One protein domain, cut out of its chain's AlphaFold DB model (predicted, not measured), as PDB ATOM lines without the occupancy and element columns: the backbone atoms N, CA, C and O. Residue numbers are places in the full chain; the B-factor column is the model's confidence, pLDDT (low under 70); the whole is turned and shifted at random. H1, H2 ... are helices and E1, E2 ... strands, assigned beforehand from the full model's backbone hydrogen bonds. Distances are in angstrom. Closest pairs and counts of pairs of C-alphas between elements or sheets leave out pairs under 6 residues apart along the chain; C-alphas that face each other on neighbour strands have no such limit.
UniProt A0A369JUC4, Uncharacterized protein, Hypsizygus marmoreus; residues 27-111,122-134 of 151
ATOM      1  N   LEU A  27     -57.171  10.566  38.662       77.06
ATOM      2  CA  LEU A  27     -56.560   9.829  37.558       77.06
ATOM      3  C   LEU A  27     -55.710  10.775  36.702       77.06
ATOM      4  O   LEU A  27     -56.156  11.869  36.351       77.06
ATOM      5  N   TRP A  28     -54.494  10.349  36.368       73.19
ATOM      6  CA  TRP A  28     -53.512  11.117  35.606       73.19
ATOM      7  C   TRP A  28     -53.069  10.326  34.379       73.19
ATOM      8  O   TRP A  28     -52.825   9.121  34.451       73.19
ATOM      9  N   CYS A  29     -52.917  11.007  33.247       66.31
ATOM     10  CA  CYS A  29     -52.358  10.419  32.034       66.31
ATOM     11  C   CYS A  29     -51.106  11.208  31.650       66.31
ATOM     12  O   CYS A  29     -51.170  12.425  31.481       66.31
ATOM     13  N   GLY A  30     -49.960  10.532  31.550       57.56
ATOM     14  CA  GLY A  30     -48.734  11.153  31.055       57.56
ATOM     15  C   GLY A  30     -48.807  11.456  29.555       57.56
ATOM     16  O   GLY A  30     -49.515  10.782  28.810       57.56
ATOM     17  N   VAL A  31     -48.038  12.456  29.116       52.66
ATOM     18  CA  VAL A  31     -47.839  12.808  27.703       52.66
ATOM     19  C   VAL A  31     -46.408  12.422  27.324       52.66
ATOM     20  O   VAL A  31     -45.536  13.276  27.378       52.66
ATOM     21  N   CYS A  32     -46.102  11.157  27.023       44.56
ATOM     22  CA  CYS A  32     -44.801  10.792  26.435       44.56
ATOM     23  C   CYS A  32     -44.874   9.492  25.617       44.56
ATOM     24  O   CYS A  32     -45.243   8.451  26.141       44.56
ATOM     25  N   VAL A  33     -44.490   9.634  24.342       38.53
ATOM     26  CA  VAL A  33     -43.958   8.661  23.366       38.53
ATOM     27  C   VAL A  33     -44.610   7.275  23.331       38.53
ATOM     28  O   VAL A  33     -44.092   6.308  23.865       38.53
ATOM     29  N   ALA A  34     -45.754   7.186  22.654       35.00
ATOM     30  CA  ALA A  34     -45.991   6.261  21.538       35.00
ATOM     31  C   ALA A  34     -47.503   6.125  21.323       35.00
ATOM     32  O   ALA A  34     -48.197   5.426  22.055       35.00
ATOM     33  N   SER A  35     -47.986   6.762  20.253       38.56
ATOM     34  CA  SER A  35     -49.334   6.645  19.680       38.56
ATOM     35  C   SER A  35     -50.507   7.140  20.545       38.56
ATOM     36  O   SER A  35     -50.610   6.900  21.741       38.56
ATOM     37  N   HIS A  36     -51.428   7.853  19.897       42.34
ATOM     38  CA  HIS A  36     -52.732   8.257  20.419       42.34
ATOM     39  C   HIS A  36     -53.514   7.060  20.997       42.34
ATOM     40  O   HIS A  36     -54.292   6.428  20.285       42.34
ATOM     41  N   GLN A  37     -53.356   6.747  22.283       48.44
ATOM     42  CA  GLN A  37     -54.185   5.733  22.933       48.44
ATOM     43  C   GLN A  37     -55.382   6.388  23.623       48.44
ATOM     44  O   GLN A  37     -55.316   6.843  24.764       48.44
ATOM     45  N   SER A  38     -56.517   6.369  22.922       52.06
ATOM     46  CA  SER A  38     -57.864   6.654  23.442       52.06
ATOM     47  C   SER A  38     -58.281   5.740  24.611       52.06
ATOM     48  O   SER A  38     -59.295   5.986  25.262       52.06
ATOM     49  N   THR A  39     -57.500   4.702  24.909       57.06
ATOM     50  CA  THR A  39     -57.791   3.663  25.903       57.06
ATOM     51  C   THR A  39     -57.185   3.924  27.284       57.06
ATOM     52  O   THR A  39     -57.598   3.269  28.239       57.06
ATOM     53  N   ALA A  40     -56.279   4.900  27.453       61.69
ATOM     54  CA  ALA A  40     -55.605   5.152  28.737       61.69
ATOM     55  C   ALA A  40     -56.594   5.416  29.890       61.69
ATOM     56  O   ALA A  40     -56.440   4.881  30.988       61.69
ATOM     57  N   SER A  41     -57.664   6.173  29.621       64.62
ATOM     58  CA  SER A  41     -58.726   6.435  30.600       64.62
ATOM     59  C   SER A  41     -59.483   5.161  30.994       64.62
ATOM     60  O   SER A  41     -59.753   4.948  32.174       64.62
ATOM     61  N   GLN A  42     -59.812   4.291  30.034       66.81
ATOM     62  CA  GLN A  42     -60.521   3.032  30.304       66.81
ATOM     63  C   GLN A  42     -59.645   2.064  31.109       66.81
ATOM     64  O   GLN A  42     -60.123   1.441  32.058       66.81
ATOM     65  N   THR A  43     -58.352   1.994  30.784       68.81
ATOM     66  CA  THR A  43     -57.362   1.215  31.535       68.81
ATOM     67  C   THR A  43     -57.238   1.715  32.974       68.81
ATOM     68  O   THR A  43     -57.288   0.909  33.900       68.81
ATOM     69  N   LEU A  44     -57.167   3.035  33.182       72.19
ATOM     70  CA  LEU A  44     -57.126   3.641  34.517       72.19
ATOM     71  C   LEU A  44     -58.355   3.276  35.359       72.19
ATOM     72  O   LEU A  44     -58.197   2.870  36.508       72.19
ATOM     73  N   HIS A  45     -59.564   3.354  34.796       73.56
ATOM     74  CA  HIS A  45     -60.787   2.970  35.511       73.56
ATOM     75  C   HIS A  45     -60.852   1.470  35.815       73.56
ATOM     76  O   HIS A  45     -61.208   1.082  36.928       73.56
ATOM     77  N   ARG A  46     -60.481   0.614  34.853       75.88
ATOM     78  CA  ARG A  46     -60.445  -0.840  35.062       75.88
ATOM     79  C   ARG A  46     -59.477  -1.213  36.183       75.88
ATOM     80  O   ARG A  46     -59.819  -2.040  37.023       75.88
ATOM     81  N   VAL A  47     -58.300  -0.591  36.213       74.31
ATOM     82  CA  VAL A  47     -57.306  -0.818  37.267       74.31
ATOM     83  C   VAL A  47     -57.777  -0.253  38.606       74.31
ATOM     84  O   VAL A  47     -57.697  -0.959  39.607       74.31
ATOM     85  N   ALA A  48     -58.328   0.962  38.633       79.44
ATOM     86  CA  ALA A  48     -58.886   1.539  39.856       79.44
ATOM     87  C   ALA A  48     -59.916   0.601  40.505       79.44
ATOM     88  O   ALA A  48     -59.868   0.384  41.710       79.44
ATOM     89  N   ASN A  49     -60.778  -0.023  39.698       81.69
ATOM     90  CA  ASN A  49     -61.763  -0.986  40.185       81.69
ATOM     91  C   ASN A  49     -61.134  -2.324  40.603       81.69
ATOM     92  O   ASN A  49     -61.481  -2.851  41.658       81.69
ATOM     93  N   ARG A  50     -60.216  -2.883  39.799       82.31
ATOM     94  CA  ARG A  50     -59.587  -4.190  40.079       82.31
ATOM     95  C   ARG A  50     -58.762  -4.168  41.366       82.31
ATOM     96  O   ARG A  50     -58.795  -5.132  42.119       82.31
ATOM     97  N   TYR A  51     -58.062  -3.066  41.626       81.81
ATOM     98  CA  TYR A  51     -57.108  -2.957  42.729       81.81
ATOM     99  C   TYR A  51     -57.556  -2.001  43.838       81.81
ATOM    100  O   TYR A  51     -56.727  -1.631  44.667       81.81
ATOM    101  N   ASP A  52     -58.839  -1.619  43.902       83.75
ATOM    102  CA  ASP A  52     -59.381  -0.709  44.931       83.75
ATOM    103  C   ASP A  52     -58.912  -1.059  46.361       83.75
ATOM    104  O   ASP A  52     -58.421  -0.157  47.049       83.75
ATOM    105  N   PRO A  53     -58.911  -2.337  46.808       82.38
ATOM    106  CA  PRO A  53     -58.409  -2.683  48.138       82.38
ATOM    107  C   PRO A  53     -56.930  -2.329  48.346       82.38
ATOM    108  O   PRO A  53     -56.563  -1.817  49.405       82.38
ATOM    109  N   LEU A  54     -56.084  -2.564  47.339       83.81
ATOM    110  CA  LEU A  54     -54.649  -2.280  47.408       83.81
ATOM    111  C   LEU A  54     -54.353  -0.785  47.286       83.81
ATOM    112  O   LEU A  54     -53.487  -0.277  47.996       83.81
ATOM    113  N   LEU A  55     -55.093  -0.070  46.433       85.44
ATOM    114  CA  LEU A  55     -54.985   1.382  46.289       85.44
ATOM    115  C   LEU A  55     -55.335   2.084  47.605       85.44
ATOM    116  O   LEU A  55     -54.603   2.972  48.046       85.44
ATOM    117  N   ARG A  56     -56.403   1.632  48.277       82.62
ATOM    118  CA  ARG A  56     -56.770   2.112  49.615       82.62
ATOM    119  C   ARG A  56     -55.724   1.749  50.657       82.62
ATOM    120  O   ARG A  56     -55.383   2.589  51.485       82.62
ATOM    121  N   GLU A  57     -55.192   0.526  50.620       83.31
ATOM    122  CA  GLU A  57     -54.151   0.111  51.562       83.31
ATOM    123  C   GLU A  57     -52.890   0.981  51.448       83.31
ATOM    124  O   GLU A  57     -52.312   1.368  52.470       83.31
ATOM    125  N   ALA A  58     -52.482   1.282  50.216       81.44
ATOM    126  CA  ALA A  58     -51.329   2.114  49.897       81.44
ATOM    127  C   ALA A  58     -51.602   3.624  50.044       81.44
ATOM    128  O   ALA A  58     -50.699   4.430  49.819       81.44
ATOM    129  N   GLY A  59     -52.823   4.029  50.416       84.81
ATOM    130  CA  GLY A  59     -53.189   5.440  50.570       84.81
ATOM    131  C   GLY A  59     -53.046   6.241  49.274       84.81
ATOM    132  O   GLY A  59     -52.694   7.421  49.319       84.81
ATOM    133  N   VAL A  60     -53.265   5.596  48.125       86.31
ATOM    134  CA  VAL A  60     -53.149   6.230  46.810       86.31
ATOM    135  C   VAL A  60     -54.272   7.246  46.636       86.31
ATOM    136  O   VAL A  60     -55.449   6.927  46.795       86.31
ATOM    137  N   VAL A  61     -53.906   8.463  46.247       86.75
ATOM    138  CA  VAL A  61     -54.841   9.540  45.893       86.75
ATOM    139  C   VAL A  61     -54.671  10.026  44.461       86.75
ATOM    140  O   VAL A  61     -55.546  10.724  43.956       86.75
ATOM    141  N   ASP A  62     -53.565   9.672  43.814       85.06
ATOM    142  CA  ASP A  62     -53.264   9.992  42.423       85.06
ATOM    143  C   ASP A  62     -52.803   8.713  41.719       85.06
ATOM    144  O   ASP A  62     -51.778   8.153  42.076       85.06
ATOM    145  N   LEU A  63     -53.537   8.239  40.718       85.19
ATOM    146  CA  LEU A  63     -53.177   7.074  39.911       85.19
ATOM    147  C   LEU A  63     -52.809   7.534  38.505       85.19
ATOM    148  O   LEU A  63     -53.638   8.100  37.795       85.19
ATOM    149  N   ALA A  64     -51.563   7.312  38.109       81.12
ATOM    150  CA  ALA A  64     -50.986   7.797  36.872       81.12
ATOM    151  C   ALA A  64     -50.621   6.660  35.917       81.12
ATOM    152  O   ALA A  64     -49.927   5.708  36.282       81.12
ATOM    153  N   PHE A  65     -51.038   6.807  34.663       75.81
ATOM    154  CA  PHE A  65     -50.648   5.922  33.573       75.81
ATOM    155  C   PHE A  65     -49.360   6.396  32.906       75.81
ATOM    156  O   PHE A  65     -49.275   7.536  32.438       75.81
ATOM    157  N   ARG A  66     -48.365   5.502  32.857       71.38
ATOM    158  CA  ARG A  66     -47.102   5.701  32.146       71.38
ATOM    159  C   ARG A  66     -46.889   4.538  31.165       71.38
ATOM    160  O   ARG A  66     -46.330   3.501  31.510       71.38
ATOM    161  N   ALA A  67     -47.366   4.732  29.943       55.50
ATOM    162  CA  ALA A  67     -46.930   4.014  28.742       55.50
ATOM    163  C   ALA A  67     -45.868   4.888  28.044       55.50
ATOM    164  O   ALA A  67     -45.937   6.103  28.202       55.50
ATOM    165  N   LEU A  68     -44.870   4.425  27.298       53.53
ATOM    166  CA  LEU A  68     -44.412   3.111  26.847       53.53
ATOM    167  C   LEU A  68     -42.908   3.274  26.504       53.53
ATOM    168  O   LEU A  68     -42.386   4.383  26.554       53.53
ATOM    169  N   GLU A  69     -42.256   2.175  26.129       44.38
ATOM    170  CA  GLU A  69     -40.857   2.033  25.679       44.38
ATOM    171  C   GLU A  69     -39.797   1.775  26.761       44.38
ATOM    172  O   GLU A  69     -39.305   2.673  27.441       44.38
ATOM    173  N   HIS A  70     -39.330   0.522  26.799       44.28
ATOM    174  CA  HIS A  70     -37.943   0.221  27.138       44.28
ATOM    175  C   HIS A  70     -37.325  -0.723  26.093       44.28
ATOM    176  O   HIS A  70     -37.825  -1.816  25.843       44.28
ATOM    177  N   SER A  71     -36.254  -0.209  25.480       45.00
ATOM    178  CA  SER A  71     -35.106  -0.784  24.748       45.00
ATOM    179  C   SER A  71     -35.222  -1.975  23.783       45.00
ATOM    180  O   SER A  71     -34.325  -2.096  22.952       45.00
ATOM    181  N   ASN A  72     -36.249  -2.830  23.820       50.47
ATOM    182  CA  ASN A  72     -36.225  -4.113  23.093       50.47
ATOM    183  C   ASN A  72     -37.468  -4.395  22.220       50.47
ATOM    184  O   ASN A  72     -37.568  -5.473  21.647       50.47
ATOM    185  N   GLY A  73     -38.407  -3.450  22.099       51.62
ATOM    186  CA  GLY A  73     -39.650  -3.635  21.329       51.62
ATOM    187  C   GLY A  73     -40.806  -4.273  22.111       51.62
ATOM    188  O   GLY A  73     -41.907  -4.386  21.576       51.62
ATOM    189  N   ASP A  74     -40.597  -4.622  23.385       55.47
ATOM    190  CA  ASP A  74     -41.659  -5.123  24.257       55.47
ATOM    191  C   ASP A  74     -42.568  -3.993  24.765       55.47
ATOM    192  O   ASP A  74     -42.129  -2.931  25.222       55.47
ATOM    193  N   THR A  75     -43.879  -4.233  24.684       56.25
ATOM    194  CA  THR A  75     -44.927  -3.258  25.011       56.25
ATOM    195  C   THR A  75     -45.378  -3.455  26.459       56.25
ATOM    196  O   THR A  75     -46.401  -4.080  26.723       56.25
ATOM    197  N   HIS A  76     -44.612  -2.944  27.421       61.78
ATOM    198  CA  HIS A  76     -44.995  -3.000  28.835       61.78
ATOM    199  C   HIS A  76     -45.745  -1.740  29.263       61.78
ATOM    200  O   HIS A  76     -45.330  -0.619  28.961       61.78
ATOM    201  N   THR A  77     -46.834  -1.914  30.016       69.81
ATOM    202  CA  THR A  77     -47.537  -0.788  30.643       69.81
ATOM    203  C   THR A  77     -47.212  -0.748  32.126       69.81
ATOM    204  O   THR A  77     -47.265  -1.763  32.822       69.81
ATOM    205  N   THR A  78     -46.837   0.435  32.614       74.94
ATOM    206  CA  THR A  78     -46.619   0.664  34.041       74.94
ATOM    207  C   THR A  78     -47.626   1.684  34.543       74.94
ATOM    208  O   THR A  78     -47.744   2.795  34.018       74.94
ATOM    209  N   LEU A  79     -48.341   1.314  35.595       82.69
ATOM    210  CA  LEU A  79     -49.223   2.214  36.315       82.69
ATOM    211  C   LEU A  79     -48.606   2.544  37.664       82.69
ATOM    212  O   LEU A  79     -48.096   1.650  38.328       82.69
ATOM    213  N   ARG A  80     -48.666   3.808  38.074       85.75
ATOM    214  CA  ARG A  80     -48.067   4.281  39.324       85.75
ATOM    215  C   ARG A  80     -49.099   5.031  40.146       85.75
ATOM    216  O   ARG A  80     -49.793   5.889  39.616       85.75
ATOM    217  N   GLY A  81     -49.219   4.708  41.421       87.56
ATOM    218  CA  GLY A  81     -50.069   5.387  42.385       87.56
ATOM    219  C   GLY A  81     -49.239   6.193  43.374       87.56
ATOM    220  O   GLY A  81     -48.186   5.743  43.831       87.56
ATOM    221  N   TYR A  82     -49.730   7.381  43.704       86.69
ATOM    222  CA  TYR A  82     -49.089   8.339  44.582       86.69
ATOM    223  C   TYR A  82     -49.981   8.728  45.757       86.69
ATOM    224  O   TYR A  82     -51.197   8.878  45.607       86.69
ATOM    225  N   ASP A  83     -49.362   8.905  46.923       86.56
ATOM    226  CA  ASP A  83     -50.020   9.386  48.137       86.56
ATOM    227  C   ASP A  83     -50.233  10.912  48.132       86.56
ATOM    228  O   ASP A  83     -49.809  11.631  47.224       86.56
ATOM    229  N   THR A  84     -50.893  11.437  49.170       84.06
ATOM    230  CA  THR A  84     -51.192  12.877  49.321       84.06
ATOM    231  C   THR A  84     -49.959  13.767  49.378       84.06
ATOM    232  O   THR A  84     -50.049  14.967  49.123       84.06
ATOM    233  N   THR A  85     -48.801  13.197  49.702       83.19
ATOM    234  CA  THR A  85     -47.520  13.900  49.732       83.19
ATOM    235  C   THR A  85     -46.773  13.819  48.396       83.19
ATOM    236  O   THR A  85     -45.679  14.370  48.262       83.19
ATOM    237  N   GLY A  86     -47.377  13.163  47.406       78.25
ATOM    238  CA  GLY A  86     -46.880  12.999  46.054       78.25
ATOM    239  C   GLY A  86     -45.823  11.909  45.885       78.25
ATOM    240  O   GLY A  86     -45.068  11.944  44.908       78.25
ATOM    241  N   TRP A  87     -45.764  10.947  46.807       84.88
ATOM    242  CA  TRP A  87     -44.797   9.844  46.786       84.88
ATOM    243  C   TRP A  87     -45.389   8.597  46.179       84.88
ATOM    244  O   TRP A  87     -46.561   8.317  46.400       84.88
ATOM    245  N   GLU A  88     -44.577   7.854  45.430       85.62
ATOM    246  CA  GLU A  88     -45.012   6.585  44.846       85.62
ATOM    247  C   GLU A  88     -45.297   5.603  45.982       85.62
ATOM    248  O   GLU A  88     -44.391   5.263  46.743       85.62
ATOM    249  N   SER A  89     -46.558   5.201  46.126       87.00
ATOM    250  CA  SER A  89     -47.013   4.223  47.121       87.00
ATOM    251  C   SER A  89     -47.489   2.921  46.474       87.00
ATOM    252  O   SER A  89     -47.706   1.922  47.159       87.00
ATOM    253  N   PHE A  90     -47.613   2.905  45.145       87.62
ATOM    254  CA  PHE A  90     -48.176   1.793  44.398       87.62
ATOM    255  C   PHE A  90     -47.604   1.743  42.979       87.62
ATOM    256  O   PHE A  90     -47.546   2.777  42.323       87.62
ATOM    257  N   THR A  91     -47.240   0.565  42.476       88.25
ATOM    258  CA  THR A  91     -46.921   0.366  41.056       88.25
ATOM    259  C   THR A  91     -47.459  -0.966  40.571       88.25
ATOM    260  O   THR A  91     -47.344  -1.972  41.263       88.25
ATOM    261  N   ILE A  92     -48.022  -0.979  39.367       85.31
ATOM    262  CA  ILE A  92     -48.389  -2.201  38.655       85.31
ATOM    263  C   ILE A  92     -47.581  -2.271  37.376       85.31
ATOM    264  O   ILE A  92     -47.557  -1.316  36.595       85.31
ATOM    265  N   HIS A  93     -46.977  -3.428  37.151       81.69
ATOM    266  CA  HIS A  93     -46.441  -3.814  35.862       81.69
ATOM    267  C   HIS A  93     -47.346  -4.899  35.283       81.69
ATOM    268  O   HIS A  93     -47.423  -6.003  35.828       81.69
ATOM    269  N   SER A  94     -48.013  -4.579  34.175       71.88
ATOM    270  CA  SER A  94     -48.806  -5.557  33.431       71.88
ATOM    271  C   SER A  94     -47.980  -6.081  32.260       71.88
ATOM    272  O   SER A  94     -47.460  -5.302  31.451       71.88
ATOM    273  N   THR A  95     -47.803  -7.400  32.206       64.50
ATOM    274  CA  THR A  95     -47.138  -8.063  31.079       64.50
ATOM    275  C   THR A  95     -48.097  -8.154  29.892       64.50
ATOM    276  O   THR A  95     -49.314  -8.199  30.063       64.50
ATOM    277  N   THR A  96     -47.560  -8.192  28.674       58.69
ATOM    278  CA  THR A  96     -48.316  -8.159  27.408       58.69
ATOM    279  C   THR A  96     -49.369  -9.271  27.288       58.69
ATOM    280  O   THR A  96     -50.339  -9.128  26.548       58.69
ATOM    281  N   ASN A  97     -49.203 -10.357  28.048       60.12
ATOM    282  CA  ASN A  97     -50.030 -11.559  27.983       60.12
ATOM    283  C   ASN A  97     -51.173 -11.537  29.014       60.12
ATOM    284  O   ASN A  97     -52.057 -12.387  28.962       60.12
ATOM    285  N   GLY A  98     -51.160 -10.589  29.962       58.19
ATOM    286  CA  GLY A  98     -52.186 -10.452  31.003       58.19
ATOM    287  C   GLY A  98     -52.307 -11.645  31.962       58.19
ATOM    288  O   GLY A  98     -53.291 -11.718  32.693       58.19
ATOM    289  N   GLU A  99     -51.345 -12.574  31.948       63.94
ATOM    290  CA  GLU A  99     -51.388 -13.818  32.733       63.94
ATOM    291  C   GLU A  99     -51.159 -13.582  34.229       63.94
ATOM    292  O   GLU A  99     -51.752 -14.267  35.059       63.94
ATOM    293  N   LEU A 100     -50.318 -12.606  34.576       66.00
ATOM    294  CA  LEU A 100     -50.043 -12.226  35.957       66.00
ATOM    295  C   LEU A 100     -49.648 -10.751  36.010       66.00
ATOM    296  O   LEU A 100     -48.727 -10.315  35.309       66.00
ATOM    297  N   ASP A 101     -50.339  -9.991  36.854       77.62
ATOM    298  CA  ASP A 101     -49.966  -8.613  37.145       77.62
ATOM    299  C   ASP A 101     -49.018  -8.593  38.344       77.62
ATOM    300  O   ASP A 101     -49.306  -9.175  39.394       77.62
ATOM    301  N   LYS A 102     -47.888  -7.900  38.190       82.44
ATOM    302  CA  LYS A 102     -46.947  -7.682  39.287       82.44
ATOM    303  C   LYS A 102     -47.261  -6.359  39.954       82.44
ATOM    304  O   LYS A 102     -47.277  -5.318  39.290       82.44
ATOM    305  N   VAL A 103     -47.527  -6.399  41.251       83.75
ATOM    306  CA  VAL A 103     -47.942  -5.238  42.035       83.75
ATOM    307  C   VAL A 103     -46.941  -4.989  43.148       83.75
ATOM    308  O   VAL A 103     -46.695  -5.851  43.988       83.75
ATOM    309  N   TRP A 104     -46.417  -3.770  43.197       85.94
ATOM    310  CA  TRP A 104     -45.564  -3.279  44.268       85.94
ATOM    311  C   TRP A 104     -46.331  -2.285  45.128       85.94
ATOM    312  O   TRP A 104     -46.882  -1.304  44.625       85.94
ATOM    313  N   LEU A 105     -46.334  -2.515  46.438       85.44
ATOM    314  CA  LEU A 105     -46.783  -1.541  47.429       85.44
ATOM    315  C   LEU A 105     -45.561  -0.922  48.100       85.44
ATOM    316  O   LEU A 105     -44.767  -1.636  48.723       85.44
ATOM    317  N   TYR A 106     -45.429   0.395  48.007       83.12
ATOM    318  CA  TYR A 106     -44.307   1.129  48.575       83.12
ATOM    319  C   TYR A 106     -44.693   1.778  49.898       83.12
ATOM    320  O   TYR A 106     -45.688   2.493  50.004       83.12
ATOM    321  N   PHE A 107     -43.861   1.558  50.914       76.75
ATOM    322  CA  PHE A 107     -44.049   2.123  52.243       76.75
ATOM    323  C   PHE A 107     -42.782   2.848  52.702       76.75
ATOM    324  O   PHE A 107     -41.668   2.333  52.580       76.75
ATOM    325  N   ILE A 108     -42.954   4.034  53.285       72.31
ATOM    326  CA  ILE A 108     -41.872   4.729  53.989       72.31
ATOM    327  C   ILE A 108     -41.674   4.045  55.338       72.31
ATOM    328  O   ILE A 108     -42.619   3.924  56.124       72.31
ATOM    329  N   ASP A 109     -40.446   3.617  55.613       64.81
ATOM    330  CA  ASP A 109     -40.116   2.988  56.886       64.81
ATOM    331  C   ASP A 109     -40.193   4.016  58.024       64.81
ATOM    332  O   ASP A 109     -39.363   4.917  58.132       64.81
ATOM    333  N   LYS A 110     -41.212   3.902  58.881       60.47
ATOM    334  CA  LYS A 110     -41.338   4.721  60.095       60.47
ATOM    335  C   LYS A 110     -40.986   3.950  61.374       60.47
ATOM    336  O   LYS A 110     -41.468   4.323  62.430       60.47
ATOM    337  N   SER A 111     -40.110   2.939  61.271       56.28
ATOM    338  CA  SER A 111     -39.611   2.021  62.319       56.28
ATOM    339  C   SER A 111     -40.276   0.633  62.353       56.28
ATOM    340  O   SER A 111     -40.613   0.135  63.430       56.28
ATOM    341  N   ILE A 122     -56.215 -11.183  48.736       59.78
ATOM    342  CA  ILE A 122     -56.178 -10.126  47.720       59.78
ATOM    343  C   ILE A 122     -55.695 -10.711  46.385       59.78
ATOM    344  O   ILE A 122     -54.533 -10.572  46.032       59.78
ATOM    345  N   GLN A 123     -56.627 -11.351  45.671       61.25
ATOM    346  CA  GLN A 123     -56.527 -11.838  44.285       61.25
ATOM    347  C   GLN A 123     -55.443 -12.903  44.002       61.25
ATOM    348  O   GLN A 123     -54.246 -12.647  44.027       61.25
ATOM    349  N   SER A 124     -55.875 -14.123  43.658       61.22
ATOM    350  CA  SER A 124     -54.995 -15.266  43.348       61.22
ATOM    351  C   SER A 124     -54.203 -15.138  42.036       61.22
ATOM    352  O   SER A 124     -53.372 -15.989  41.743       61.22
ATOM    353  N   ASP A 125     -54.487 -14.113  41.236       69.31
ATOM    354  CA  ASP A 125     -53.881 -13.788  39.939       69.31
ATOM    355  C   ASP A 125     -52.918 -12.583  40.012       69.31
ATOM    356  O   ASP A 125     -52.567 -11.995  38.987       69.31
ATOM    357  N   VAL A 126     -52.499 -12.193  41.222       74.38
ATOM    358  CA  VAL A 126     -51.605 -11.054  41.463       74.38
ATOM    359  C   VAL A 126     -50.345 -11.506  42.196       74.38
ATOM    360  O   VAL A 126     -50.407 -12.088  43.280       74.38
ATOM    361  N   GLU A 127     -49.180 -11.175  41.638       82.06
ATOM    362  CA  GLU A 127     -47.911 -11.261  42.363       82.06
ATOM    363  C   GLU A 127     -47.722  -9.968  43.164       82.06
ATOM    364  O   GLU A 127     -47.530  -8.896  42.588       82.06
ATOM    365  N   LEU A 128     -47.814 -10.055  44.494       80.69
ATOM    366  CA  LEU A 128     -47.751  -8.896  45.385       80.69
ATOM    367  C   LEU A 128     -46.399  -8.795  46.100       80.69
ATOM    368  O   LEU A 128     -46.078  -9.616  46.962       80.69
ATOM    369  N   GLU A 129     -45.662  -7.717  45.842       82.50
ATOM    370  CA  GLU A 129     -44.425  -7.371  46.540       82.50
ATOM    371  C   GLU A 129     -44.615  -6.114  47.411       82.50
ATOM    372  O   GLU A 129     -45.218  -5.118  47.011       82.50
ATOM    373  N   ARG A 130     -44.092  -6.139  48.644       81.12
ATOM    374  CA  ARG A 130     -44.127  -4.993  49.568       81.12
ATOM    375  C   ARG A 130     -42.724  -4.460  49.780       81.12
ATOM    376  O   ARG A 130     -41.894  -5.137  50.390       81.12
ATOM    377  N   VAL A 131     -42.490  -3.228  49.350       79.56
ATOM    378  CA  VAL A 131     -41.159  -2.629  49.343       79.56
ATOM    379  C   VAL A 131     -41.088  -1.475  50.337       79.56
ATOM    380  O   VAL A 131     -41.943  -0.590  50.364       79.56
ATOM    381  N   PHE A 132     -40.058  -1.500  51.179       80.88
ATOM    382  CA  PHE A 132     -39.846  -0.527  52.245       80.88
ATOM    383  C   PHE A 132     -38.597   0.290  51.938       80.88
ATOM    384  O   PHE A 132     -37.525  -0.284  51.753       80.88
ATOM    385  N   TYR A 133     -38.727   1.615  51.921       70.38
ATOM    386  CA  TYR A 133     -37.606   2.508  51.640       70.38
ATOM    387  C   TYR A 133     -37.383   3.521  52.762       70.38
ATOM    388  O   TYR A 133     -38.321   4.003  53.402       70.38
ATOM    389  N   GLN A 134     -36.109   3.859  52.968       63.66
ATOM    390  CA  GLN A 134     -35.664   4.899  53.903       63.66
ATOM    391  C   GLN A 134     -35.724   6.302  53.286       63.66
ATOM    392  O   GLN A 134     -35.855   7.297  53.993       63.66
TER     393      GLN A 134
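This is residues 27 to 111 and 122 to 134 of the 151 residues of an uncharacterized protein of Hypsizygus marmoreus (UniProt A0A369JUC4). A twisted wall of six strands has helix H1 slantwise over one face at its E1 to E3 end, two layers, while the short H2 only grazes the sheet. The 98 printed residues run E1 H1 H2 E2 E3 E4 E5 E6; the mixed sheet has the order E1 E2 E3 E4 E5 E6, and the class is mixed, helices and strands. The whole is compact, radius of gyration of the C-alphas 13.6 A, spans 43 by 29 by 28 A.

Edge strand E1, residues 27 to 29, is parallel to E2, residues 62 to 66, with N 28 and O 63 at 2.8 A. H1, residues 40 to 50, and H2, residues 52 to 57, lie between them in the chain, a strand-helix-strand unit, two parallel neighbours joined through helices, with a left-handed crossover. H1 is on the sheet at a height of 9.1 A; its closest C-alphas to E2 are Leu 44 and Phe 65, 6.9 A. In both helices every O i to N i+4 pair is within hydrogen-bond range. E2, E3, residues 77 to 82, E4, residues 88 to 94, and E5, residues 101 to 108, form a meander, each strand the antiparallel neighbour of the one before: N 64 and O 80 are 2.7 A apart, N 81 and O 90 2.7 A, N 104 and O 91 2.8 A. Edge strand E6, residues 126 to 133, is parallel to E5, with N 129 and O 103 at 2.8 A.

E1 begins at C-alpha 27 (-56.560, 9.829, 37.558). H1 is 15.2 A long, E5 23.0 A and E6 22.0 A, ending at C-alpha 133 (-37.606, 2.508, 51.640).

Residues 112 to 121 are not printed; C-alphas 111 and 122 are 25.2 A apart. Of the links printed whole, none is long. The mean pLDDT of the printed part is 71.0, with residues 29 to 43 and 67 to 77 among those under 70.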